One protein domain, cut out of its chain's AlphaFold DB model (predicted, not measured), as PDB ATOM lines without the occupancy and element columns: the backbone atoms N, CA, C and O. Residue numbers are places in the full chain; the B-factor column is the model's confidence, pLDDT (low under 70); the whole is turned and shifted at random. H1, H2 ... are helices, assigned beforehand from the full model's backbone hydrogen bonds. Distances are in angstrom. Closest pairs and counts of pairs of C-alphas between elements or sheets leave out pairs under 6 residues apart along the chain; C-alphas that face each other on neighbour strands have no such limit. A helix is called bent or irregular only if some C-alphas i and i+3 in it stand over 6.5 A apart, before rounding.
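What this domain is: This is residues 2 to 201 of the 208 residues of an uncharacterized protein of Sandaracinus sp (UniProt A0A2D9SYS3). The longest helix, H7, begins beside a four-helix bundle and then leaves it as a long arm, with residues 166 to 201 sticking out free. The bundle is two helical hairpins side by side, H2 with H3 and H5 with H6, joined rather loosely; H1 stands crosswise near the start of H2 and the end of H5, and little H4 sits near the end of H2. The printed part has 200 residues with seven named helices, H1 to H7 along the chain, and no named strand: all helix. It is loose, with a radius of gyration of the C-alphas of 20.3 A, and elongated, spanning 74 by 39 by 37 A, the arm making the length.

How they stand to each other: Start at H7, residues 155 to 200, where residues 156 to 165 alone touch H5, residues 95 to 120; the closest C-alphas, those of Ala 97 and Ala 157, are 4.2 A apart, at a steep tilt of 57 degrees, the same way. H5 forms a hairpin with H6, residues 125 to 152, at a shallow tilt of 23 degrees; look at Val 117 and Ala 128, the closest C-alphas, 4.8 A apart. H6 touches H3, residues 47 to 74, at His 63 and Ile 134, the closest C-alphas, 6.3 A apart. H3 forms a hairpin with H2, residues 19 to 43, at a shallow tilt of 17 degrees, the closest C-alphas, Ala 27 and Ala 64, being 4.0 A apart. H2 touches H4, residues 89 to 93, with residues 36 to 43 alone; the closest C-alphas, Ala 40 and Phe 90, are 5.5 A apart. H1, residues 2 to 14, is close to but not clearly touching H2, about perpendicular at 81 degrees, with the closest C-alphas, Trp 13 and Thr 19, 6.2 A apart. Every O i to N i+4 pair is within hydrogen-bond range in H1, H2, H3, H4 and H5; the figures are 22 of 24 in H6 and 37 of 42 in H7.

Where its parts are: Find C-alpha 155 at (210.422, 277.712, 259.829); from there H7 runs 66.8 A to C-alpha 200 at (227.991, 266.772, 196.306). It has a kink of 35 degrees near residue 193 and is irregular, but only just: C-alphas 192 and 195 are 6.7 A apart. H1 begins at C-alpha 2, (221.661, 250.850, 246.514). H2 is 36.4 A long, H3 40.4 A, H5 36.3 A and H6 40.1 A.

The domain as a whole: The C-alphas of Ala 48 and Arg 201, the two farthest apart, are 74.3 A apart. The printed part has no cut, and its one long link is residues 75 to 88, between H3 and H4. Mean pLDDT of the printed part is 78.3; look for values under 70 at residues 2 to 17, 76 to 87, 153 to 160, 163 to 165, 167 to 183 and 196 to 201.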
ATOM      1  N   ARG A   2     220.275 250.448 246.150       49.38
ATOM      2  CA  ARG A   2     221.661 250.850 246.514       49.38
ATOM      3  C   ARG A   2     222.725 250.415 245.494       49.38
ATOM      4  O   ARG A   2     223.468 251.259 245.022       49.38
ATOM      5  N   ALA A   3     222.696 249.157 245.049       46.16
ATOM      6  CA  ALA A   3     223.661 248.635 244.075       46.16
ATOM      7  C   ALA A   3     223.675 249.394 242.732       46.16
ATOM      8  O   ALA A   3     224.733 249.592 242.146       46.16
ATOM      9  N   LEU A   4     222.513 249.863 242.261       41.44
ATOM     10  CA  LEU A   4     222.412 250.622 241.011       41.44
ATOM     11  C   LEU A   4     222.972 252.045 241.179       41.44
ATOM     12  O   LEU A   4     223.684 252.536 240.309       41.44
ATOM     13  N   ALA A   5     222.706 252.680 242.324       51.75
ATOM     14  CA  ALA A   5     223.282 253.977 242.672       51.75
ATOM     15  C   ALA A   5     224.809 253.894 242.842       51.75
ATOM     16  O   ALA A   5     225.523 254.746 242.319       51.75
ATOM     17  N   ASP A   6     225.312 252.840 243.490       54.50
ATOM     18  CA  ASP A   6     226.746 252.589 243.666       54.50
ATOM     19  C   ASP A   6     227.437 252.282 242.328       54.50
ATOM     20  O   ASP A   6     228.554 252.750 242.084       54.50
ATOM     21  N   PHE A   7     226.764 251.560 241.426       52.19
ATOM     22  CA  PHE A   7     227.247 251.286 240.072       52.19
ATOM     23  C   PHE A   7     227.333 252.563 239.227       52.19
ATOM     24  O   PHE A   7     228.393 252.858 238.678       52.19
ATOM     25  N   VAL A   8     226.266 253.370 239.182       59.09
ATOM     26  CA  VAL A   8     226.244 254.656 238.460       59.09
ATOM     27  C   VAL A   8     227.280 255.623 239.038       59.09
ATOM     28  O   VAL A   8     228.029 256.252 238.288       59.09
ATOM     29  N   TYR A   9     227.390 255.702 240.367       60.25
ATOM     30  CA  TYR A   9     228.396 256.511 241.052       60.25
ATOM     31  C   TYR A   9     229.818 256.071 240.679       60.25
ATOM     32  O   TYR A   9     230.637 256.901 240.278       60.25
ATOM     33  N   THR A  10     230.084 254.765 240.705       59.94
ATOM     34  CA  THR A  10     231.369 254.171 240.311       59.94
ATOM     35  C   THR A  10     231.704 254.452 238.848       59.94
ATOM     36  O   THR A  10     232.816 254.890 238.551       59.94
ATOM     37  N   LEU A  11     230.751 254.266 237.931       55.75
ATOM     38  CA  LEU A  11     230.933 254.538 236.503       55.75
ATOM     39  C   LEU A  11     231.285 256.012 236.259       55.75
ATOM     40  O   LEU A  11     232.141 256.346 235.443       55.75
ATOM     41  N   SER A  12     230.662 256.899 237.031       62.88
ATOM     42  CA  SER A  12     230.834 258.340 236.907       62.88
ATOM     43  C   SER A  12     232.235 258.836 237.314       62.88
ATOM     44  O   SER A  12     232.681 259.861 236.799       62.88
ATOM     45  N   TRP A  13     232.933 258.085 238.178       63.06
ATOM     46  CA  TRP A  13     234.326 258.317 238.586       63.06
ATOM     47  C   TRP A  13     235.353 257.513 237.778       63.06
ATOM     48  O   TRP A  13     236.511 257.911 237.711       63.06
ATOM     49  N   ARG A  14     234.955 256.394 237.159       59.19
ATOM     50  CA  ARG A  14     235.850 255.529 236.366       59.19
ATOM     51  C   ARG A  14     236.130 256.036 234.952       59.19
ATOM     52  O   ARG A  14     237.068 255.556 234.329       59.19
ATOM     53  N   LEU A  15     235.334 256.970 234.434       60.41
ATOM     54  CA  LEU A  15     235.561 257.528 233.102       60.41
ATOM     55  C   LEU A  15     236.829 258.410 233.097       60.41
ATOM     56  O   LEU A  15     236.877 259.392 233.852       60.41
ATOM     57  N   PRO A  16     237.837 258.093 232.258       54.00
ATOM     58  CA  PRO A  16     239.092 258.837 232.191       54.00
ATOM     59  C   PRO A  16     238.850 260.337 231.986       54.00
ATOM     60  O   PRO A  16     237.979 260.743 231.217       54.00
ATOM     61  N   GLY A  17     239.592 261.180 232.708       63.41
ATOM     62  CA  GLY A  17     239.492 262.637 232.582       63.41
ATOM     63  C   GLY A  17     238.270 263.286 233.249       63.41
ATOM     64  O   GLY A  17     238.084 264.492 233.086       63.41
ATOM     65  N   ARG A  18     237.444 262.555 234.015       74.81
ATOM     66  CA  ARG A  18     236.346 263.154 234.804       74.81
ATOM     67  C   ARG A  18     236.732 263.516 236.240       74.81
ATOM     68  O   ARG A  18     236.118 264.420 236.799       74.81
ATOM     69  N   THR A  19     237.754 262.878 236.815       80.06
ATOM     70  CA  THR A  19     238.178 263.097 238.213       80.06
ATOM     71  C   THR A  19     238.584 264.545 238.475       80.06
ATOM     72  O   THR A  19     237.984 265.199 239.320       80.06
ATOM     73  N   TRP A  20     239.531 265.090 237.710       83.56
ATOM     74  CA  TRP A  20     239.976 266.474 237.889       83.56
ATOM     75  C   TRP A  20     238.872 267.500 237.610       83.56
ATOM     76  O   TRP A  20     238.802 268.493 238.315       83.56
ATOM     77  N   ARG A  21     237.977 267.259 236.632       82.00
ATOM     78  CA  ARG A  21     236.842 268.165 236.354       82.00
ATOM     79  C   ARG A  21     235.937 268.264 237.569       82.00
ATOM     80  O   ARG A  21     235.427 269.331 237.872       82.00
ATOM     81  N   ARG A  22     235.726 267.137 238.251       82.94
ATOM     82  CA  ARG A  22     234.913 267.081 239.466       82.94
ATOM     83  C   ARG A  22     235.605 267.750 240.638       82.94
ATOM     84  O   ARG A  22     234.958 268.520 241.328       82.94
ATOM     85  N   LEU A  23     236.895 267.488 240.833       85.94
ATOM     86  CA  LEU A  23     237.685 268.158 241.868       85.94
ATOM     87  C   LEU A  23     237.719 269.675 241.648       85.94
ATOM     88  O   LEU A  23     237.507 270.421 242.594       85.94
ATOM     89  N   LEU A  24     237.879 270.120 240.400       85.75
ATOM     90  CA  LEU A  24     237.804 271.529 240.026       85.75
ATOM     91  C   LEU A  24     236.411 272.111 240.299       85.75
ATOM     92  O   LEU A  24     236.304 273.170 240.902       85.75
ATOM     93  N   ALA A  25     235.343 271.402 239.925       83.12
ATOM     94  CA  ALA A  25     233.977 271.846 240.194       83.12
ATOM     95  C   ALA A  25     233.657 271.930 241.698       83.12
ATOM     96  O   ALA A  25     232.905 272.813 242.102       83.12
ATOM     97  N   PHE A  26     234.211 271.035 242.523       86.31
ATOM     98  CA  PHE A  26     234.121 271.161 243.979       86.31
ATOM     99  C   PHE A  26     234.917 272.369 244.469       86.31
ATOM    100  O   PHE A  26     234.371 273.186 245.194       86.31
ATOM    101  N   ALA A  27     236.151 272.551 243.998       88.56
ATOM    102  CA  ALA A  27     236.978 273.690 244.382       88.56
ATOM    103  C   ALA A  27     236.335 275.047 244.029       88.56
ATOM    104  O   ALA A  27     236.419 275.994 244.806       88.56
ATOM    105  N   GLU A  28     235.665 275.139 242.876       86.38
ATOM    106  CA  GLU A  28     234.860 276.304 242.492       86.38
ATOM    107  C   GLU A  28     233.707 276.548 243.469       86.38
ATOM    108  O   GLU A  28     233.443 277.694 243.824       86.38
ATOM    109  N   ALA A  29     233.020 275.481 243.891       85.31
ATOM    110  CA  ALA A  29     231.893 275.578 244.808       85.31
ATOM    111  C   ALA A  29     232.331 276.061 246.200       85.31
ATOM    112  O   ALA A  29     231.693 276.975 246.719       85.31
ATOM    113  N   GLU A  30     233.436 275.536 246.744       88.56
ATOM    114  CA  GLU A  30     233.954 275.986 248.049       88.56
ATOM    115  C   GLU A  30     234.442 277.441 247.973       88.56
ATOM    116  O   GLU A  30     234.175 278.255 248.854       88.56
ATOM    117  N   ALA A  31     235.099 277.833 246.874       89.75
ATOM    118  CA  ALA A  31     235.528 279.220 246.686       89.75
ATOM    119  C   ALA A  31     234.342 280.197 246.582       89.75
ATOM    120  O   ALA A  31     234.415 281.318 247.091       89.75
ATOM    121  N   GLU A  32     233.248 279.786 245.934       86.94
ATOM    122  CA  GLU A  32     232.004 280.558 245.888       86.94
ATOM    123  C   GLU A  32     231.350 280.632 247.280       86.94
ATOM    124  O   GLU A  32     230.978 281.724 247.710       86.94
ATOM    125  N   SER A  33     231.294 279.513 248.016       87.62
ATOM    126  CA  SER A  33     230.807 279.447 249.405       87.62
ATOM    127  C   SER A  33     231.563 280.427 250.309       87.62
ATOM    128  O   SER A  33     230.953 281.268 250.975       87.62
ATOM    129  N   ALA A  34     232.900 280.427 250.237       91.19
ATOM    130  CA  ALA A  34     233.761 281.325 251.002       91.19
ATOM    131  C   ALA A  34     233.443 282.809 250.762       91.19
ATOM    132  O   ALA A  34     233.448 283.619 251.692       91.19
ATOM    133  N   LEU A  35     233.166 283.196 249.516       90.19
ATOM    134  CA  LEU A  35     232.821 284.577 249.176       90.19
ATOM    135  C   LEU A  35     231.447 284.966 249.726       90.19
ATOM    136  O   LEU A  35     231.308 286.042 250.307       90.19
ATOM    137  N   GLU A  36     230.456 284.085 249.599       90.00
ATOM    138  CA  GLU A  36     229.112 284.313 250.138       90.00
ATOM    139  C   GLU A  36     229.126 284.444 251.667       90.00
ATOM    140  O   GLU A  36     228.470 285.332 252.213       90.00
ATOM    141  N   LEU A  37     229.933 283.636 252.357       93.00
ATOM    142  CA  LEU A  37     230.131 283.721 253.805       93.00
ATOM    143  C   LEU A  37     230.841 285.016 254.224       93.00
ATOM    144  O   LEU A  37     230.454 285.634 255.213       93.00
ATOM    145  N   ARG A  38     231.819 285.504 253.450       94.31
ATOM    146  CA  ARG A  38     232.445 286.820 253.698       94.31
ATOM    147  C   ARG A  38     231.456 287.965 253.504       94.31
ATOM    148  O   ARG A  38     231.452 288.905 254.294       94.31
ATOM    149  N   CYS A  39     230.597 287.881 252.488       91.88
ATOM    150  CA  CYS A  39     229.505 288.834 252.315       91.88
ATOM    151  C   CYS A  39     228.508 288.763 253.478       91.88
ATOM    152  O   CYS A  39     228.088 289.806 253.969       91.88
ATOM    153  N   ALA A  40     228.159 287.563 253.949       92.69
ATOM    154  CA  ALA A  40     227.306 287.385 255.121       92.69
ATOM    155  C   ALA A  40     227.928 288.006 256.379       92.69
ATOM    156  O   ALA A  40     227.245 288.721 257.107       92.69
ATOM    157  N   ALA A  41     229.231 287.810 256.597       95.75
ATOM    158  CA  ALA A  41     229.962 288.420 257.704       95.75
ATOM    159  C   ALA A  41     229.955 289.953 257.656       95.75
ATOM    160  O   ALA A  41     229.833 290.593 258.693       95.75
ATOM    161  N   ALA A  42     230.064 290.541 256.463       94.50
ATOM    162  CA  ALA A  42     230.038 291.992 256.292       94.50
ATOM    163  C   ALA A  42     228.640 292.607 256.489       94.50
ATOM    164  O   ALA A  42     228.531 293.798 256.764       94.50
ATOM    165  N   LEU A  43     227.578 291.819 256.299       93.88
ATOM    166  CA  LEU A  43     226.190 292.291 256.311       93.88
ATOM    167  C   LEU A  43     225.415 291.902 257.575       93.88
ATOM    168  O   LEU A  43     224.345 292.457 257.821       93.88
ATOM    169  N   THR A  44     225.900 290.934 258.353       93.00
ATOM    170  CA  THR A  44     225.273 290.569 259.625       93.00
ATOM    171  C   THR A  44     225.531 291.645 260.677       93.00
ATOM    172  O   THR A  44     226.588 292.272 260.712       93.00
ATOM    173  N   THR A  45     224.547 291.874 261.541       92.50
ATOM    174  CA  THR A  45     224.625 292.874 262.615       92.50
ATOM    175  C   THR A  45     225.234 292.319 263.901       92.50
ATOM    176  O   THR A  45     225.605 293.086 264.785       92.50
ATOM    177  N   ASP A  46     225.344 290.995 264.021       94.38
ATOM    178  CA  ASP A  46     225.904 290.317 265.187       94.38
ATOM    179  C   ASP A  46     227.380 289.974 264.947       94.38
ATOM    180  O   ASP A  46     227.714 289.146 264.096       94.38
ATOM    181  N   ALA A  47     228.267 290.586 265.735       96.12
ATOM    182  CA  ALA A  47     229.709 290.392 265.631       96.12
ATOM    183  C   ALA A  47     230.150 288.940 265.893       96.12
ATOM    184  O   ALA A  47     231.078 288.454 265.242       96.12
ATOM    185  N   ALA A  48     229.482 288.222 266.802       95.00
ATOM    186  CA  ALA A  48     229.801 286.824 267.070       95.00
ATOM    187  C   ALA A  48     229.437 285.942 265.868       95.00
ATOM    188  O   ALA A  48     230.210 285.059 265.490       95.00
ATOM    189  N   ARG A  49     228.303 286.213 265.207       94.06
ATOM    190  CA  ARG A  49     227.934 285.510 263.965       94.06
ATOM    191  C   ARG A  49     228.848 285.880 262.804       94.06
ATOM    192  O   ARG A  49     229.253 284.988 262.064       94.06
ATOM    193  N   ALA A  50     229.232 287.151 262.681       96.19
ATOM    194  CA  ALA A  50     230.197 287.594 261.677       96.19
ATOM    195  C   ALA A  50     231.519 286.823 261.791       96.19
ATOM    196  O   ALA A  50     232.024 286.319 260.787       96.19
ATOM    197  N   ALA A  51     232.037 286.663 263.013       96.94
ATOM    198  CA  ALA A  51     233.245 285.884 263.269       96.94
ATOM    199  C   ALA A  51     233.091 284.423 262.814       96.94
ATOM    200  O   ALA A  51     233.945 283.921 262.086       96.94
ATOM    201  N   ARG A  52     231.967 283.768 263.138       95.81
ATOM    202  CA  ARG A  52     231.698 282.388 262.692       95.81
ATOM    203  C   ARG A  52     231.606 282.256 261.173       95.81
ATOM    204  O   ARG A  52     232.121 281.289 260.619       95.81
ATOM    205  N   TYR A  53     230.994 283.219 260.483       94.94
ATOM    206  CA  TYR A  53     230.971 283.225 259.017       94.94
ATOM    207  C   TYR A  53     232.371 283.403 258.419       94.94
ATOM    208  O   TYR A  53     232.678 282.772 257.413       94.94
ATOM    209  N   LEU A  54     233.236 284.218 259.030       97.31
ATOM    210  CA  LEU A  54     234.623 284.380 258.578       97.31
ATOM    211  C   LEU A  54     235.469 283.129 258.819       97.31
ATOM    212  O   LEU A  54     236.257 282.767 257.948       97.31
ATOM    213  N   GLU A  55     235.298 282.463 259.962       97.00
ATOM    214  CA  GLU A  55     235.938 281.174 260.246       97.00
ATOM    215  C   GLU A  55     235.536 280.129 259.200       97.00
ATOM    216  O   GLU A  55     236.402 279.529 258.564       97.00
ATOM    217  N   HIS A  56     234.233 279.984 258.937       96.50
ATOM    218  CA  HIS A  56     233.742 279.070 257.901       96.50
ATOM    219  C   HIS A  56     234.270 279.462 256.516       96.50
ATOM    220  O   HIS A  56     234.806 278.619 255.808       96.50
ATOM    221  N   ALA A  57     234.254 280.748 256.157       94.50
ATOM    222  CA  ALA A  57     234.810 281.206 254.885       94.50
ATOM    223  C   ALA A  57     236.306 280.888 254.729       94.50
ATOM    224  O   ALA A  57     236.775 280.610 253.622       94.50
ATOM    225  N   ALA A  58     237.073 280.957 255.819       96.38
ATOM    226  CA  ALA A  58     238.481 280.593 255.813       96.38
ATOM    227  C   ALA A  58     238.666 279.085 255.608       96.38
ATOM    228  O   ALA A  58     239.602 278.683 254.915       96.38
ATOM    229  N   ASP A  59     237.800 278.254 256.190       95.88
ATOM    230  CA  ASP A  59     237.799 276.804 255.985       95.88
ATOM    231  C   ASP A  59     237.505 276.461 254.521       95.88
ATOM    232  O   ASP A  59     238.302 275.780 253.877       95.88
ATOM    233  N   GLU A  60     236.455 277.054 253.963       93.38
ATOM    234  CA  GLU A  60     236.018 276.885 252.572       93.38
ATOM    235  C   GLU A  60     237.102 277.302 251.568       93.38
ATOM    236  O   GLU A  60     237.421 276.595 250.609       93.38
ATOM    237  N   ALA A  61     237.780 278.424 251.832       93.31
ATOM    238  CA  ALA A  61     238.913 278.855 251.021       93.31
ATOM    239  C   ALA A  61     240.081 277.851 251.065       93.31
ATOM    240  O   ALA A  61     240.745 277.629 250.047       93.31
ATOM    241  N   ARG A  62     240.344 277.218 252.220       95.12
ATOM    242  CA  ARG A  62     241.353 276.150 252.323       95.12
ATOM    243  C   ARG A  62     240.902 274.888 251.591       95.12
ATOM    244  O   ARG A  62     241.723 274.278 250.904       95.12
ATOM    245  N   HIS A  63     239.629 274.507 251.684       93.81
ATOM    246  CA  HIS A  63     239.073 273.356 250.964       93.81
ATOM    247  C   HIS A  63     239.198 273.538 249.453       93.81
ATOM    248  O   HIS A  63     239.721 272.648 248.777       93.81
ATOM    249  N   ALA A  64     238.849 274.723 248.944       91.31
ATOM    250  CA  ALA A  64     239.026 275.092 247.543       91.31
ATOM    251  C   ALA A  64     240.472 274.875 247.072       91.31
ATOM    252  O   ALA A  64     240.710 274.265 246.031       91.31
ATOM    253  N   GLN A  65     241.458 275.313 247.863       92.69
ATOM    254  CA  GLN A  65     242.875 275.129 247.541       92.69
ATOM    255  C   GLN A  65     243.302 273.658 247.562       92.69
ATOM    256  O   GLN A  65     244.040 273.224 246.677       92.69
ATOM    257  N   ILE A  66     242.854 272.883 248.554       91.50
ATOM    258  CA  ILE A  66     243.146 271.445 248.638       91.50
ATOM    259  C   ILE A  66     242.609 270.734 247.393       91.50
ATOM    260  O   ILE A  66     243.334 269.973 246.750       91.50
ATOM    261  N   LEU A  67     241.352 270.994 247.036       90.19
ATOM    262  CA  LEU A  67     240.681 270.373 245.898       90.19
ATOM    263  C   LEU A  67     241.295 270.805 244.564       90.19
ATOM    264  O   LEU A  67     241.499 269.952 243.700       90.19
ATOM    265  N   LEU A  68     241.663 272.083 244.418       89.31
ATOM    266  CA  LEU A  68     242.369 272.592 243.243       89.31
ATOM    267  C   LEU A  68     243.718 271.889 243.063       89.31
ATOM    268  O   LEU A  68     243.960 271.316 242.006       89.31
ATOM    269  N   ARG A  69     244.549 271.824 244.113       89.88
ATOM    270  CA  ARG A  69     245.840 271.111 244.061       89.88
ATOM    271  C   ARG A  69     245.659 269.642 243.684       89.88
ATOM    272  O   ARG A  69     246.446 269.078 242.931       89.88
ATOM    273  N   ARG A  70     244.607 268.992 244.186       88.94
ATOM    274  CA  ARG A  70     244.284 267.608 243.804       88.94
ATOM    275  C   ARG A  70     243.817 267.503 242.354       88.94
ATOM    276  O   ARG A  70     244.157 266.524 241.696       88.94
ATOM    277  N   ALA A  71     243.071 268.483 241.850       86.50
ATOM    278  CA  ALA A  71     242.675 268.547 240.447       86.50
ATOM    279  C   ALA A  71     243.894 268.710 239.524       86.50
ATOM    280  O   ALA A  71     243.975 268.003 238.523       86.50
ATOM    281  N   GLU A  72     244.850 269.565 239.898       86.50
ATOM    282  CA  GLU A  72     246.125 269.776 239.197       86.50
ATOM    283  C   GLU A  72     246.984 268.504 239.173       86.50
ATOM    284  O   GLU A  72     247.539 268.139 238.142       86.50
ATOM    285  N   LEU A  73     247.048 267.762 240.283       85.88
ATOM    286  CA  LEU A  73     247.741 266.469 240.310       85.88
ATOM    287  C   LEU A  73     247.023 265.410 239.460       85.88
ATOM    288  O   LEU A  73     247.665 264.565 238.841       85.88
ATOM    289  N   ALA A  74     245.688 265.454 239.408       81.12
ATOM    290  CA  ALA A  74     244.873 264.528 238.624       81.12
ATOM    291  C   ALA A  74     244.804 264.883 237.124       81.12
ATOM    292  O   ALA A  74     244.290 264.079 236.337       81.12
ATOM    293  N   LYS A  75     245.271 266.071 236.711       70.69
ATOM    294  CA  LYS A  75     245.282 266.497 235.310       70.69
ATOM    295  C   LYS A  75     246.310 267.577 235.023       70.69
ATOM    296  O   LYS A  75     246.361 268.606 235.678       70.69
ATOM    297  N   GLN A  76     247.013 267.396 233.915       63.03
ATOM    298  CA  GLN A  76     247.858 268.416 233.306       63.03
ATOM    299  C   GLN A  76     246.989 269.631 232.863       63.03
ATOM    300  O   GLN A  76     246.464 269.621 231.751       63.03
ATOM    301  N   ALA A  77     246.837 270.640 233.743       51.41
ATOM    302  CA  ALA A  77     246.141 271.953 233.625       51.41
ATOM    303  C   ALA A  77     244.642 272.024 234.034       51.41
ATOM    304  O   ALA A  77     243.906 271.063 233.761       51.41
ATOM    305  N   PRO A  78     244.126 273.158 234.599       57.91
ATOM    306  CA  PRO A  78     244.681 274.530 234.741       57.91
ATOM    307  C   PRO A  78     245.022 274.979 236.189       57.91
ATOM    308  O   PRO A  78     244.591 274.350 237.145       57.91
ATOM    309  N   SER A  79     245.759 276.095 236.333       61.75
ATOM    310  CA  SER A  79     246.375 276.598 237.585       61.75
ATOM    311  C   SER A  79     245.524 277.562 238.429       61.75
ATOM    312  O   SER A  79     246.024 278.171 239.376       61.75
ATOM    313  N   MET A  80     244.272 277.814 238.038       62.56
ATOM    314  CA  MET A  80     243.401 278.795 238.693       62.56
ATOM    315  C   MET A  80     241.934 278.376 238.607       62.56
ATOM    316  O   MET A  80     241.500 277.792 237.611       62.56
ATOM    317  N   LEU A  81     241.159 278.724 239.636       65.69
ATOM    318  CA  LEU A  81     239.711 278.536 239.646       65.69
ATOM    319  C   LEU A  81     239.044 279.539 238.696       65.69
ATOM    320  O   LEU A  81     239.337 280.736 238.777       65.69
ATOM    321  N   PRO A  82     238.133 279.105 237.810       60.69
ATOM    322  CA  PRO A  82     237.346 280.041 237.028       60.69
ATOM    323  C   PRO A  82     236.447 280.860 237.957       60.69
ATOM    324  O   PRO A  82     235.796 280.351 238.869       60.69
ATOM    325  N   ARG A  83     236.412 282.167 237.713       54.88
ATOM    326  CA  ARG A  83     235.671 283.122 238.532       54.88
ATOM    327  C   ARG A  83     234.182 283.056 238.172       54.88
ATOM    328  O   ARG A  83     233.762 283.641 237.177       54.88
ATOM    329  N   ARG A  84     233.374 282.342 238.962       57.78
ATOM    330  CA  ARG A  84     231.905 282.418 238.877       57.78
ATOM    331  C   ARG A  84     231.380 283.576 239.728       57.78
ATOM    332  O   ARG A  84     231.919 283.881 240.788       57.78
ATOM    333  N   GLY A  85     230.398 284.290 239.177       53.75
ATOM    334  CA  GLY A  85     229.882 285.548 239.720       53.75
ATOM    335  C   GLY A  85     229.154 285.379 241.052       53.75
ATOM    336  O   GLY A  85     228.498 284.368 241.276       53.75
ATOM    337  N   HIS A  86     229.275 286.394 241.909       55.38
ATOM    338  CA  HIS A  86     228.733 286.408 243.266       55.38
ATOM    339  C   HIS A  86     227.207 286.376 243.236       55.38
ATOM    340  O   HIS A  86     226.557 287.184 242.567       55.38
ATOM    341  N   ALA A  87     226.636 285.422 243.958       63.47
ATOM    342  CA  ALA A  87     225.206 285.242 244.053       63.47
ATOM    343  C   ALA A  87     224.582 286.075 245.182       63.47
ATOM    344  O   ALA A  87     223.369 285.970 245.330       63.47
ATOM    345  N   HIS A  88     225.332 286.909 245.922       78.50
ATOM    346  CA  HIS A  88     224.860 287.825 246.984       78.50
ATOM    347  C   HIS A  88     223.659 287.261 247.767       78.50
ATOM    348  O   HIS A  88     222.626 287.917 247.955       78.50
ATOM    349  N   LEU A  89     223.760 285.988 248.154       82.94
ATOM    350  CA  LEU A  89     222.650 285.187 248.648       82.94
ATOM    351  C   LEU A  89     222.179 285.732 249.987       82.94
ATOM    352  O   LEU A  89     220.976 285.837 250.200       82.94
ATOM    353  N   PHE A  90     223.108 286.153 250.845       83.94
ATOM    354  CA  PHE A  90     222.767 286.753 252.130       83.94
ATOM    355  C   PHE A  90     221.851 287.974 251.969       83.94
ATOM    356  O   PHE A  90     220.764 288.009 252.541       83.94
ATOM    357  N   ALA A  91     222.235 288.931 251.118       84.88
ATOM    358  CA  ALA A  91     221.463 290.152 250.882       84.88
ATOM    359  C   ALA A  91     220.073 289.868 250.287       84.88
ATOM    360  O   ALA A  91     219.096 290.535 250.615       84.88
ATOM    361  N   ARG A  92     219.968 288.858 249.416       85.00
ATOM    362  CA  ARG A  92     218.710 288.505 248.742       85.00
ATOM    363  C   ARG A  92     217.758 287.688 249.610       85.00
ATOM    364  O   ARG A  92     216.550 287.729 249.385       85.00
ATOM    365  N   LEU A  93     218.291 286.880 250.520       82.50
ATOM    366  CA  LEU A  93     217.521 285.894 251.279       82.50
ATOM    367  C   LEU A  93     217.242 286.327 252.714       82.50
ATOM    368  O   LEU A  93     216.265 285.859 253.303       82.50
ATOM    369  N   GLY A  94     218.087 287.196 253.263       86.94
ATOM    370  CA  GLY A  94     218.160 287.432 254.694       86.94
ATOM    371  C   GLY A  94     218.836 286.274 255.432       86.94
ATOM    372  O   GLY A  94     218.967 285.153 254.926       86.94
ATOM    373  N   GLU A  95     219.256 286.553 256.662       88.62
ATOM    374  CA  GLU A  95     220.126 285.678 257.452       88.62
ATOM    375  C   GLU A  95     219.529 284.282 257.694       88.62
ATOM    376  O   GLU A  95     220.195 283.278 257.448       88.62
ATOM    377  N   ALA A  96     218.253 284.187 258.081       87.69
ATOM    378  CA  ALA A  96     217.609 282.903 258.378       87.69
ATOM    379  C   ALA A  96     217.593 281.950 257.166       87.69
ATOM    380  O   ALA A  96     217.907 280.763 257.274       87.69
ATOM    381  N   ALA A  97     217.220 282.461 255.989       85.38
ATOM    382  CA  ALA A  97     217.134 281.657 254.771       85.38
ATOM    383  C   ALA A  97     218.515 281.353 254.181       85.38
ATOM    384  O   ALA A  97     218.696 280.275 253.612       85.38
ATOM    385  N   PHE A  98     219.483 282.253 254.360       88.88
ATOM    386  CA  PHE A  98     220.883 281.992 254.058       88.88
ATOM    387  C   PHE A  98     221.446 280.860 254.929       88.88
ATOM    388  O   PHE A  98     221.926 279.871 254.386       88.88
ATOM    389  N   LEU A  99     221.293 280.928 256.254       89.38
ATOM    390  CA  LEU A  99     221.735 279.876 257.177       89.38
ATOM    391  C   LEU A  99     221.097 278.523 256.864       89.38
ATOM    392  O   LEU A  99     221.780 277.502 256.816       89.38
ATOM    393  N   ALA A 100     219.793 278.506 256.583       88.25
ATOM    394  CA  ALA A 100     219.114 277.286 256.165       88.25
ATOM    395  C   ALA A 100     219.662 276.742 254.835       88.25
ATOM    396  O   ALA A 100     219.694 275.526 254.635       88.25
ATOM    397  N   PHE A 101     220.074 277.617 253.916       86.75
ATOM    398  CA  PHE A 101     220.705 277.219 252.664       86.75
ATOM    399  C   PHE A 101     222.097 276.618 252.900       86.75
ATOM    400  O   PHE A 101     222.346 275.514 252.412       86.75
ATOM    401  N   VAL A 102     222.945 277.287 253.688       89.38
ATOM    402  CA  VAL A 102     224.284 276.807 254.062       89.38
ATOM    403  C   VAL A 102     224.177 275.457 254.770       89.38
ATOM    404  O   VAL A 102     224.724 274.482 254.278       89.38
ATOM    405  N   HIS A 103     223.337 275.329 255.802       89.06
ATOM    406  CA  HIS A 103     223.135 274.069 256.530       89.06
ATOM    407  C   HIS A 103     222.742 272.888 255.618       89.06
ATOM    408  O   HIS A 103     223.205 271.754 255.774       89.06
ATOM    409  N   LEU A 104     221.870 273.129 254.631       86.12
ATOM    410  CA  LEU A 104     221.513 272.108 253.639       86.12
ATOM    411  C   LEU A 104     222.673 271.782 252.686       86.12
ATOM    412  O   LEU A 104     222.747 270.645 252.205       86.12
ATOM    413  N   GLY A 105     223.524 272.772 252.405       83.38
ATOM    414  CA  GLY A 105     224.808 272.647 251.728       83.38
ATOM    415  C   GLY A 105     225.746 271.707 252.475       83.38
ATOM    416  O   GLY A 105     226.010 270.632 251.940       83.38
ATOM    417  N   GLU A 106     226.100 272.038 253.716       87.88
ATOM    418  CA  GLU A 106     226.998 271.256 254.587       87.88
ATOM    419  C   GLU A 106     226.553 269.801 254.703       87.88
ATOM    420  O   GLU A 106     227.282 268.846 254.431       87.88
ATOM    421  N   ARG A 107     225.267 269.584 255.003       86.50
ATOM    422  CA  ARG A 107     224.736 268.225 255.149       86.50
ATOM    423  C   ARG A 107     224.843 267.412 253.859       86.50
ATOM    424  O   ARG A 107     224.921 266.178 253.893       86.50
ATOM    425  N   ARG A 108     224.772 268.071 252.701       84.00
ATOM    426  CA  ARG A 108     224.993 267.422 251.407       84.00
ATOM    427  C   ARG A 108     226.485 267.212 251.158       84.00
ATOM    428  O   ARG A 108     226.813 266.102 250.736       84.00
ATOM    429  N   GLY A 109     227.324 268.220 251.398       80.81
ATOM    430  CA  GLY A 109     228.783 268.167 251.275       80.81
ATOM    431  C   GLY A 109     229.333 266.986 252.058       80.81
ATOM    432  O   GLY A 109     229.840 266.035 251.461       80.81
ATOM    433  N   ARG A 110     229.023 266.909 253.356       87.62
ATOM    434  CA  ARG A 110     229.336 265.761 254.219       87.62
ATOM    435  C   ARG A 110     228.965 264.410 253.605       87.62
ATOM    436  O   ARG A 110     229.799 263.508 253.529       87.62
ATOM    437  N   ARG A 111     227.716 264.235 253.152       84.69
ATOM    438  CA  ARG A 111     227.257 262.964 252.546       84.69
ATOM    439  C   ARG A 111     228.014 262.632 251.265       84.69
ATOM    440  O   ARG A 111     228.280 261.457 251.002       84.69
ATOM    441  N   GLN A 112     228.315 263.646 250.455       82.44
ATOM    442  CA  GLN A 112     229.141 263.489 249.269       82.44
ATOM    443  C   GLN A 112     230.540 263.054 249.702       82.44
ATOM    444  O   GLN A 112     230.919 261.933 249.371       82.44
ATOM    445  N   PHE A 113     231.258 263.829 250.508       83.81
ATOM    446  CA  PHE A 113     232.615 263.501 250.946       83.81
ATOM    447  C   PHE A 113     232.728 262.120 251.605       83.81
ATOM    448  O   PHE A 113     233.635 261.371 251.253       83.81
ATOM    449  N   GLU A 114     231.767 261.689 252.428       87.94
ATOM    450  CA  GLU A 114     231.717 260.315 252.964       87.94
ATOM    451  C   GLU A 114     231.707 259.242 251.863       87.94
ATOM    452  O   GLU A 114     232.420 258.237 251.947       87.94
ATOM    453  N   ALA A 115     230.911 259.438 250.808       82.75
ATOM    454  CA  ALA A 115     230.885 258.528 249.666       82.75
ATOM    455  C   ALA A 115     232.193 258.569 248.856       82.75
ATOM    456  O   ALA A 115     232.617 257.538 248.331       82.75
ATOM    457  N   HIS A 116     232.849 259.728 248.764       82.81
ATOM    458  CA  HIS A 116     234.106 259.881 248.024       82.81
ATOM    459  C   HIS A 116     235.276 259.259 248.790       82.81
ATOM    460  O   HIS A 116     236.040 258.504 248.196       82.81
ATOM    461  N   VAL A 117     235.364 259.473 250.107       86.62
ATOM    462  CA  VAL A 117     236.363 258.833 250.979       86.62
ATOM    463  C   VAL A 117     236.286 257.315 250.840       86.62
ATOM    464  O   VAL A 117     237.289 256.694 250.497       86.62
ATOM    465  N   ARG A 118     235.093 256.719 250.996       87.88
ATOM    466  CA  ARG A 118     234.904 255.264 250.826       87.88
ATOM    467  C   ARG A 118     235.324 254.769 249.440       87.88
ATOM    468  O   ARG A 118     235.847 253.669 249.301       87.88
ATOM    469  N   PHE A 119     235.079 255.566 248.401       84.06
ATOM    470  CA  PHE A 119     235.422 255.193 247.032       84.06
ATOM    471  C   PHE A 119     236.930 255.234 246.758       84.06
ATOM    472  O   PHE A 119     237.445 254.350 246.063       84.06
ATOM    473  N   PHE A 120     237.623 256.247 247.282       86.31
ATOM    474  CA  PHE A 120     239.046 256.475 247.034       86.31
ATOM    475  C   PHE A 120     239.969 255.782 248.032       86.31
ATOM    476  O   PHE A 120     241.130 255.593 247.706       86.31
ATOM    477  N   GLU A 121     239.473 255.311 249.176       90.75
ATOM    478  CA  GLU A 121     240.287 254.713 250.244       90.75
ATOM    479  C   GLU A 121     241.309 253.672 249.767       90.75
ATOM    480  O   GLU A 121     242.458 253.698 250.194       90.75
ATOM    481  N   LYS A 122     240.916 252.794 248.836       88.25
ATOM    482  CA  LYS A 122     241.808 251.773 248.257       88.25
ATOM    483  C   LYS A 122     242.442 252.174 246.920       88.25
ATOM    484  O   LYS A 122     243.318 251.469 246.439       88.25
ATOM    485  N   ARG A 123     241.953 253.237 246.274       85.81
ATOM    486  CA  ARG A 123     242.328 253.626 244.896       85.81
ATOM    487  C   ARG A 123     243.319 254.781 244.860       85.81
ATOM    488  O   ARG A 123     244.210 254.789 244.027       85.81
ATOM    489  N   ASP A 124     243.115 255.745 245.743       88.00
ATOM    490  CA  ASP A 124     243.945 256.925 245.928       88.00
ATOM    491  C   ASP A 124     243.876 257.329 247.413       88.00
ATOM    492  O   ASP A 124     243.046 258.159 247.809       88.00
ATOM    493  N   PRO A 125     244.716 256.712 248.266       92.12
ATOM    494  CA  PRO A 125     244.741 257.008 249.695       92.12
ATOM    495  C   PRO A 125     245.076 258.474 249.990       92.12
ATOM    496  O   PRO A 125     244.605 259.030 250.982       92.12
ATOM    497  N   ALA A 126     245.860 259.125 249.126       90.38
ATOM    498  CA  ALA A 126     246.250 260.515 249.311       90.38
ATOM    499  C   ALA A 126     245.055 261.457 249.098       90.38
ATOM    500  O   ALA A 126     244.827 262.352 249.918       90.38
ATOM    501  N   LEU A 127     244.257 261.237 248.048       89.50
ATOM    502  CA  LEU A 127     242.995 261.949 247.853       89.50
ATOM    503  C   LEU A 127     241.995 261.615 248.963       89.50
ATOM    504  O   LEU A 127     241.368 262.525 249.500       89.50
ATOM    505  N   ALA A 128     241.882 260.349 249.371       91.25
ATOM    506  CA  ALA A 128     241.006 259.964 250.477       91.25
ATOM    507  C   ALA A 128     241.362 260.706 251.778       91.25
ATOM    508  O   ALA A 128     240.466 261.216 252.446       91.25
ATOM    509  N   ASN A 129     242.651 260.840 252.107       94.50
ATOM    510  CA  ASN A 129     243.114 261.602 253.270       94.50
ATOM    511  C   ASN A 129     242.733 263.088 253.178       94.50
ATOM    512  O   ASN A 129     242.235 263.645 254.152       94.50
ATOM    513  N   ALA A 130     242.913 263.713 252.010       92.06
ATOM    514  CA  ALA A 130     242.520 265.107 251.791       92.06
ATOM    515  C   ALA A 130     241.001 265.314 251.930       92.06
ATOM    516  O   ALA A 130     240.547 266.279 252.534       92.06
ATOM    517  N   LEU A 131     240.196 264.379 251.425       91.38
ATOM    518  CA  LEU A 131     238.742 264.438 251.587       91.38
ATOM    519  C   LEU A 131     238.318 264.180 253.041       91.38
ATOM    520  O   LEU A 131     237.305 264.718 253.477       91.38
ATOM    521  N   ARG A 132     239.080 263.394 253.819       94.44
ATOM    522  CA  ARG A 132     238.818 263.204 255.256       94.44
ATOM    523  C   ARG A 132     239.078 264.468 256.071       94.44
ATOM    524  O   ARG A 132     238.324 264.705 257.010       94.44
ATOM    525  N   SER A 133     240.099 265.263 255.735       94.19
ATOM    526  CA  SER A 133     240.323 266.538 256.430       94.19
ATOM    527  C   SER A 133     239.177 267.512 256.170       94.19
ATOM    528  O   SER A 133     238.653 268.077 257.120       94.19
ATOM    529  N   ILE A 134     238.717 267.613 254.917       92.00
ATOM    530  CA  ILE A 134     237.536 268.416 254.556       92.00
ATOM    531  C   ILE A 134     236.299 267.907 255.311       92.00
ATOM    532  O   ILE A 134     235.627 268.664 255.998       92.00
ATOM    533  N   LEU A 135     236.055 266.592 255.305       91.19
ATOM    534  CA  LEU A 135     234.914 265.976 255.990       91.19
ATOM    535  C   LEU A 135     234.860 266.266 257.504       91.19
ATOM    536  O   LEU A 135     233.774 266.285 258.088       91.19
ATOM    537  N   ALA A 136     236.009 266.436 258.162       93.50
ATOM    538  CA  ALA A 136     236.049 266.799 259.576       93.50
ATOM    539  C   ALA A 136     235.537 268.227 259.814       93.50
ATOM    540  O   ALA A 136     234.895 268.478 260.836       93.50
ATOM    541  N   ASP A 137     235.804 269.136 258.879       93.38
ATOM    542  CA  ASP A 137     235.355 270.527 258.909       93.38
ATOM    543  C   ASP A 137     233.853 270.605 258.610       93.38
ATOM    544  O   ASP A 137     233.104 271.111 259.442       93.38
ATOM    545  N   GLU A 138     233.390 269.926 257.557       90.44
ATOM    546  CA  GLU A 138     231.972 269.818 257.156       90.44
ATOM    547  C   GLU A 138     231.042 269.369 258.293       90.44
ATOM    548  O   GLU A 138     229.897 269.801 258.415       90.44
ATOM    549  N   ARG A 139     231.518 268.469 259.163       93.19
ATOM    550  CA  ARG A 139     230.751 268.021 260.338       93.19
ATOM    551  C   ARG A 139     230.576 269.133 261.364       93.19
ATOM    552  O   ARG A 139     229.509 269.229 261.969       93.19
ATOM    553  N   ARG A 140     231.616 269.944 261.573       93.81
ATOM    554  CA  ARG A 140     231.538 271.119 262.449       93.81
ATOM    555  C   ARG A 140     230.647 272.175 261.812       93.81
ATOM    556  O   ARG A 140     229.823 272.748 262.518       93.81
ATOM    557  N   HIS A 141     230.754 272.364 260.496       93.56
ATOM    558  CA  HIS A 141     229.914 273.277 259.728       93.56
ATOM    559  C   HIS A 141     228.430 272.909 259.798       93.56
ATOM    560  O   HIS A 141     227.606 273.745 260.173       93.56
ATOM    561  N   GLU A 142     228.068 271.642 259.574       91.94
ATOM    562  CA  GLU A 142     226.681 271.171 259.721       91.94
ATOM    563  C   GLU A 142     226.144 271.400 261.142       91.94
ATOM    564  O   GLU A 142     224.996 271.827 261.295       91.94
ATOM    565  N   ALA A 143     226.960 271.137 262.170       91.44
ATOM    566  CA  ALA A 143     226.562 271.296 263.565       91.44
ATOM    567  C   ALA A 143     226.314 272.768 263.927       91.44
ATOM    568  O   ALA A 143     225.212 273.118 264.348       91.44
ATOM    569  N   TYR A 144     227.291 273.652 263.696       92.94
ATOM    570  CA  TYR A 144     227.150 275.050 264.105       92.94
ATOM    571  C   TYR A 144     226.079 275.778 263.273       92.94
ATOM    572  O   TYR A 144     225.356 276.626 263.792       92.94
ATOM    573  N   THR A 145     225.923 275.446 261.985       90.69
ATOM    574  CA  THR A 145     224.863 276.050 261.160       90.69
ATOM    575  C   THR A 145     223.470 275.634 261.630       90.69
ATOM    576  O   THR A 145     222.538 276.431 261.533       90.69
ATOM    577  N   ALA A 146     223.315 274.428 262.189       88.81
ATOM    578  CA  ALA A 146     222.072 274.003 262.830       88.81
ATOM    579  C   ALA A 146     221.794 274.787 264.123       88.81
ATOM    580  O   ALA A 146     220.655 275.202 264.359       88.81
ATOM    581  N   GLU A 147     222.827 275.027 264.935       90.88
ATOM    582  CA  GLU A 147     222.737 275.846 266.151       90.88
ATOM    583  C   GLU A 147     222.326 277.286 265.815       90.88
ATOM    584  O   GLU A 147     221.333 277.785 266.349       90.88
ATOM    585  N   LEU A 148     223.008 277.928 264.858       88.88
ATOM    586  CA  LEU A 148     222.672 279.283 264.411       88.88
ATOM    587  C   LEU A 148     221.272 279.359 263.798       88.88
ATOM    588  O   LEU A 148     220.537 280.307 264.060       88.88
ATOM    589  N   LEU A 149     220.867 278.359 263.011       86.81
ATOM    590  CA  LEU A 149     219.522 278.330 262.441       86.81
ATOM    591  C   LEU A 149     218.443 278.220 263.528       86.81
ATOM    592  O   LEU A 149     217.381 278.831 263.400       86.81
ATOM    593  N   THR A 150     218.720 277.469 264.597       86.50
ATOM    594  CA  THR A 150     217.824 277.367 265.757       86.50
ATOM    595  C   THR A 150     217.735 278.701 266.494       86.50
ATOM    596  O   THR A 150     216.635 279.123 266.843       86.50
ATOM    597  N   ALA A 151     218.863 279.398 266.658       84.56
ATOM    598  CA  ALA A 151     218.920 280.705 267.310       84.56
ATOM    599  C   ALA A 151     218.207 281.814 266.512       84.56
ATOM    600  O   ALA A 151     217.558 282.672 267.101       84.56
ATOM    601  N   VAL A 152     218.299 281.793 265.177       81.75
ATOM    602  CA  VAL A 152     217.665 282.799 264.300       81.75
ATOM    603  C   VAL A 152     216.180 282.485 264.033       81.75
ATOM    604  O   VAL A 152     215.401 283.390 263.747       81.75
ATOM    605  N   GLY A 153     215.759 281.222 264.175       64.75
ATOM    606  CA  GLY A 153     214.373 280.864 264.490       64.75
ATOM    607  C   GLY A 153     213.303 281.184 263.436       64.75
ATOM    608  O   GLY A 153     212.315 281.840 263.759       64.75
ATOM    609  N   GLU A 154     213.405 280.668 262.199       66.44
ATOM    610  CA  GLU A 154     212.314 280.832 261.216       66.44
ATOM    611  C   GLU A 154     211.979 279.563 260.387       66.44
ATOM    612  O   GLU A 154     212.705 279.186 259.465       66.44
ATOM    613  N   PRO A 155     210.823 278.899 260.604       63.97
ATOM    614  CA  PRO A 155     210.422 277.712 259.829       63.97
ATOM    615  C   PRO A 155     210.163 277.974 258.331       63.97
ATOM    616  O   PRO A 155     210.194 277.053 257.504       63.97
ATOM    617  N   ARG A 156     209.846 279.222 257.952       66.44
ATOM    618  CA  ARG A 156     209.612 279.620 256.551       66.44
ATOM    619  C   ARG A 156     210.925 279.734 255.771       66.44
ATOM    620  O   ARG A 156     210.953 279.294 254.615       66.44
ATOM    621  N   ALA A 157     212.007 280.179 256.407       68.44
ATOM    622  CA  ALA A 157     213.362 280.167 255.866       68.44
ATOM    623  C   ALA A 157     213.775 278.786 255.338       68.44
ATOM    624  O   ALA A 157     214.237 278.672 254.201       68.44
ATOM    625  N   THR A 158     213.485 277.709 256.075       68.44
ATOM    626  CA  THR A 158     213.818 276.333 255.665       68.44
ATOM    627  C   THR A 158     213.115 275.912 254.370       68.44
ATOM    628  O   THR A 158     213.687 275.197 253.544       68.44
ATOM    629  N   ARG A 159     211.872 276.361 254.139       69.62
ATOM    630  CA  ARG A 159     211.140 276.081 252.888       69.62
ATOM    631  C   ARG A 159     211.717 276.849 251.701       69.62
ATOM    632  O   ARG A 159     211.871 276.257 250.630       69.62
ATOM    633  N   ARG A 160     212.055 278.129 251.891       67.25
ATOM    634  CA  ARG A 160     212.694 278.967 250.863       67.25
ATOM    635  C   ARG A 160     214.073 278.426 250.489       67.25
ATOM    636  O   ARG A 160     214.328 278.203 249.306       67.25
ATOM    637  N   ALA A 161     214.895 278.083 251.479       70.69
ATOM    638  CA  ALA A 161     216.203 277.461 251.277       70.69
ATOM    639  C   ALA A 161     216.112 276.160 250.462       70.69
ATOM    640  O   ALA A 161     216.840 275.986 249.488       70.69
ATOM    641  N   ARG A 162     215.149 275.276 250.770       71.19
ATOM    642  CA  ARG A 162     214.913 274.046 249.985       71.19
ATOM    643  C   ARG A 162     214.510 274.315 248.534       71.19
ATOM    644  O   ARG A 162     214.764 273.475 247.673       71.19
ATOM    645  N   TRP A 163     213.805 275.407 248.252       67.69
ATOM    646  CA  TRP A 163     213.434 275.788 246.885       67.69
ATOM    647  C   TRP A 163     214.627 276.334 246.106       67.69
ATOM    648  O   TRP A 163     214.849 275.923 244.971       67.69
ATOM    649  N   LEU A 164     215.429 277.189 246.734       68.94
ATOM    650  CA  LEU A 164     216.640 277.753 246.138       68.94
ATOM    651  C   LEU A 164     217.695 276.685 245.879       68.94
ATOM    652  O   LEU A 164     218.262 276.638 244.792       68.94
ATOM    653  N   ASP A 165     217.889 275.777 246.834       68.50
ATOM    654  CA  ASP A 165     218.777 274.634 246.670       68.50
ATOM    655  C   ASP A 165     218.341 273.760 245.482       68.50
ATOM    656  O   ASP A 165     219.160 273.382 244.647       68.50
ATOM    657  N   ARG A 166     217.033 273.511 245.328       70.12
ATOM    658  CA  ARG A 166     216.482 272.826 244.147       70.12
ATOM    659  C   ARG A 166     216.702 273.615 242.853       70.12
ATOM    660  O   ARG A 166     217.115 273.022 241.861       70.12
ATOM    661  N   GLY A 167     216.485 274.929 242.865       59.53
ATOM    662  CA  GLY A 167     216.705 275.798 241.707       59.53
ATOM    663  C   GLY A 167     218.171 275.847 241.267       59.53
ATOM    664  O   GLY A 167     218.469 275.759 240.080       59.53
ATOM    665  N   MET A 168     219.113 275.907 242.208       67.06
ATOM    666  CA  MET A 168     220.542 275.875 241.888       67.06
ATOM    667  C   MET A 168     221.005 274.496 241.434       67.06
ATOM    668  O   MET A 168     221.783 274.407 240.485       67.06
ATOM    669  N   ARG A 169     220.478 273.413 242.019       63.12
ATOM    670  CA  ARG A 169     220.677 272.056 241.486       63.12
ATOM    671  C   ARG A 169     220.186 271.948 240.047       63.12
ATOM    672  O   ARG A 169     220.909 271.403 239.223       63.12
ATOM    673  N   TRP A 170     219.011 272.498 239.740       50.75
ATOM    674  CA  TRP A 170     218.484 272.544 238.376       50.75
ATOM    675  C   TRP A 170     219.413 273.316 237.437       50.75
ATOM    676  O   TRP A 170     219.740 272.812 236.372       50.75
ATOM    677  N   ARG A 171     219.924 274.484 237.842       56.88
ATOM    678  CA  ARG A 171     220.874 275.261 237.023       56.88
ATOM    679  C   ARG A 171     222.199 274.526 236.792       56.88
ATOM    680  O   ARG A 171     222.697 274.522 235.670       56.88
ATOM    681  N   ARG A 172     222.746 273.857 237.816       59.12
ATOM    682  CA  ARG A 172     223.975 273.045 237.697       59.12
ATOM    683  C   ARG A 172     223.757 271.788 236.843       59.12
ATOM    684  O   ARG A 172     224.621 271.437 236.048       59.12
ATOM    685  N   ALA A 173     222.599 271.138 236.968       48.81
ATOM    686  CA  ALA A 173     222.219 269.990 236.144       48.81
ATOM    687  C   ALA A 173     221.904 270.392 234.694       48.81
ATOM    688  O   ALA A 173     222.267 269.671 233.773       48.81
ATOM    689  N   GLY A 174     221.294 271.561 234.483       39.12
ATOM    690  CA  GLY A 174     221.028 272.136 233.165       39.12
ATOM    691  C   GLY A 174     222.315 272.388 232.384       39.12
ATOM    692  O   GLY A 174     222.410 271.970 231.236       39.12
ATOM    693  N   GLY A 175     223.347 272.944 233.034       39.97
ATOM    694  CA  GLY A 175     224.687 273.058 232.439       39.97
ATOM    695  C   GLY A 175     225.292 271.701 232.052       39.97
ATOM    696  O   GLY A 175     225.876 271.559 230.980       39.97
ATOM    697  N   ALA A 176     225.081 270.666 232.872       42.62
ATOM    698  CA  ALA A 176     225.524 269.303 232.568       42.62
ATOM    699  C   ALA A 176     224.708 268.609 231.454       42.62
ATOM    700  O   ALA A 176     225.203 267.662 230.848       42.62
ATOM    701  N   LEU A 177     223.477 269.057 231.179       39.94
ATOM    702  CA  LEU A 177     222.614 268.540 230.109       39.94
ATOM    703  C   LEU A 177     222.848 269.243 228.768       39.94
ATOM    704  O   LEU A 177     222.665 268.619 227.727       39.94
ATOM    705  N   THR A 178     223.289 270.503 228.770       43.16
ATOM    706  CA  THR A 178     223.522 271.254 227.526       43.16
ATOM    707  C   THR A 178     224.633 270.669 226.656       43.16
ATOM    708  O   THR A 178     224.478 270.614 225.443       43.16
ATOM    709  N   GLU A 179     225.717 270.168 227.251       46.06
ATOM    710  CA  GLU A 179     226.851 269.582 226.519       46.06
ATOM    711  C   GLU A 179     226.486 268.286 225.756       46.06
ATOM    712  O   GLU A 179     226.716 268.222 224.546       46.06
ATOM    713  N   PRO A 180     225.879 267.259 226.390       52.59
ATOM    714  CA  PRO A 180     225.459 266.055 225.679       52.59
ATOM    715  C   PRO A 180     224.292 266.315 224.725       52.59
ATOM    716  O   PRO A 180     224.252 265.697 223.666       52.59
ATOM    717  N   LEU A 181     223.375 267.233 225.053       50.78
ATOM    718  CA  LEU A 181     222.281 267.596 224.154       50.78
ATOM    719  C   LEU A 181     222.824 268.277 222.893       50.78
ATOM    720  O   LEU A 181     222.475 267.862 221.797       50.78
ATOM    721  N   PHE A 182     223.750 269.231 223.030       59.12
ATOM    722  CA  PHE A 182     224.427 269.862 221.896       59.12
ATOM    723  C   PHE A 182     225.199 268.843 221.052       59.12
ATOM    724  O   PHE A 182     225.061 268.838 219.832       59.12
ATOM    725  N   ALA A 183     225.961 267.943 221.682       56.91
ATOM    726  CA  ALA A 183     226.694 266.894 220.972       56.91
ATOM    727  C   ALA A 183     225.758 265.932 220.220       56.91
ATOM    728  O   ALA A 183     226.060 265.536 219.098       56.91
ATOM    729  N   LEU A 184     224.612 265.587 220.809       71.12
ATOM    730  CA  LEU A 184     223.620 264.703 220.201       71.12
ATOM    731  C   LEU A 184     222.877 265.406 219.059       71.12
ATOM    732  O   LEU A 184     222.732 264.823 217.989       71.12
ATOM    733  N   THR A 185     222.492 266.672 219.234       70.50
ATOM    734  CA  THR A 185     221.887 267.498 218.180       70.50
ATOM    735  C   THR A 185     222.853 267.717 217.015       70.50
ATOM    736  O   THR A 185     222.469 267.518 215.867       70.50
ATOM    737  N   MET A 186     224.114 268.066 217.288       70.12
ATOM    738  CA  MET A 186     225.141 268.221 216.252       70.12
ATOM    739  C   MET A 186     225.468 266.888 215.576       70.12
ATOM    740  O   MET A 186     225.587 266.841 214.357       70.12
ATOM    741  N   GLY A 187     225.554 265.789 216.330       70.69
ATOM    742  CA  GLY A 187     225.747 264.451 215.771       70.69
ATOM    743  C   GLY A 187     224.614 264.043 214.828       70.69
ATOM    744  O   GLY A 187     224.878 263.538 213.738       70.69
ATOM    745  N   LEU A 188     223.364 264.333 215.202       76.81
ATOM    746  CA  LEU A 188     222.198 264.096 214.352       76.81
ATOM    747  C   LEU A 188     222.243 264.966 213.087       76.81
ATOM    748  O   LEU A 188     222.005 264.466 211.993       76.81
ATOM    749  N   LEU A 189     222.605 266.246 213.222       78.25
ATOM    750  CA  LEU A 189     222.771 267.170 212.098       78.25
ATOM    751  C   LEU A 189     223.836 266.667 211.109       78.25
ATOM    752  O   LEU A 189     223.607 266.673 209.900       78.25
ATOM    753  N   TYR A 190     224.981 266.188 211.603       77.56
ATOM    754  CA  TYR A 190     226.040 265.621 210.764       77.56
ATOM    755  C   TYR A 190     225.609 264.321 210.081       77.56
ATOM    756  O   TYR A 190     225.873 264.143 208.896       77.56
ATOM    757  N   LEU A 191     224.894 263.438 210.780       79.31
ATOM    758  CA  LEU A 191     224.334 262.217 210.190       79.31
ATOM    759  C   LEU A 191     223.310 262.517 209.088       79.31
ATOM    760  O   LEU A 191     223.338 261.880 208.038       79.31
ATOM    761  N   LEU A 192     222.438 263.503 209.304       81.56
ATOM    762  CA  LEU A 192     221.407 263.901 208.341       81.56
ATOM    763  C   LEU A 192     221.979 264.673 207.141       81.56
ATOM    764  O   LEU A 192     221.439 264.578 206.041       81.56
ATOM    765  N   SER A 193     223.084 265.402 207.322       76.25
ATOM    766  CA  SER A 193     223.775 266.124 206.240       76.25
ATOM    767  C   SER A 193     224.811 265.275 205.489       76.25
ATOM    768  O   SER A 193     225.138 265.588 204.342       76.25
ATOM    769  N   ALA A 194     225.282 264.165 206.066       73.38
ATOM    770  CA  ALA A 194     226.187 263.215 205.417       73.38
ATOM    771  C   ALA A 194     225.721 262.713 204.028       73.38
ATOM    772  O   ALA A 194     226.551 262.697 203.114       73.38
ATOM    773  N   PRO A 195     224.444 262.340 203.794       72.38
ATOM    774  CA  PRO A 195     223.994 261.927 202.460       72.38
ATOM    775  C   PRO A 195     224.053 263.063 201.425       72.38
ATOM    776  O   PRO A 195     224.391 262.811 200.270       72.38
ATOM    777  N   LEU A 196     223.812 264.315 201.830       68.31
ATOM    778  CA  LEU A 196     223.961 265.489 200.959       68.31
ATOM    779  C   LEU A 196     225.435 265.749 200.618       68.31
ATOM    780  O   LEU A 196     225.769 265.971 199.457       68.31
ATOM    781  N   ALA A 197     226.334 265.634 201.599       61.31
ATOM    782  CA  ALA A 197     227.776 265.742 201.370       61.31
ATOM    783  C   ALA A 197     228.298 264.641 200.425       61.31
ATOM    784  O   ALA A 197     229.149 264.901 199.573       61.31
ATOM    785  N   ALA A 198     227.758 263.422 200.526       65.00
ATOM    786  CA  ALA A 198     228.088 262.315 199.628       65.00
ATOM    787  C   ALA A 198     227.562 262.522 198.194       65.00
ATOM    788  O   ALA A 198     228.221 262.102 197.243       65.00
ATOM    789  N   LEU A 199     226.411 263.186 198.026       66.19
ATOM    790  CA  LEU A 199     225.860 263.567 196.720       66.19
ATOM    791  C   LEU A 199     226.675 264.687 196.055       66.19
ATOM    792  O   LEU A 199     226.986 264.580 194.874       66.19
ATOM    793  N   VAL A 200     227.111 265.698 196.814       62.34
ATOM    794  CA  VAL A 200     227.991 266.772 196.306       62.34
ATOM    795  C   VAL A 200     229.360 266.223 195.888       62.34
ATOM    796  O   VAL A 200     229.889 266.613 194.853       62.34
ATOM    797  N   ARG A 201     229.908 265.241 196.620       58.88
ATOM    798  CA  ARG A 201     231.159 264.551 196.242       58.88
ATOM    799  C   ARG A 201     231.038 263.654 195.005       58.88
ATOM    800  O   ARG A 201     232.060 263.231 194.477       58.88
TER     801      ARG A 201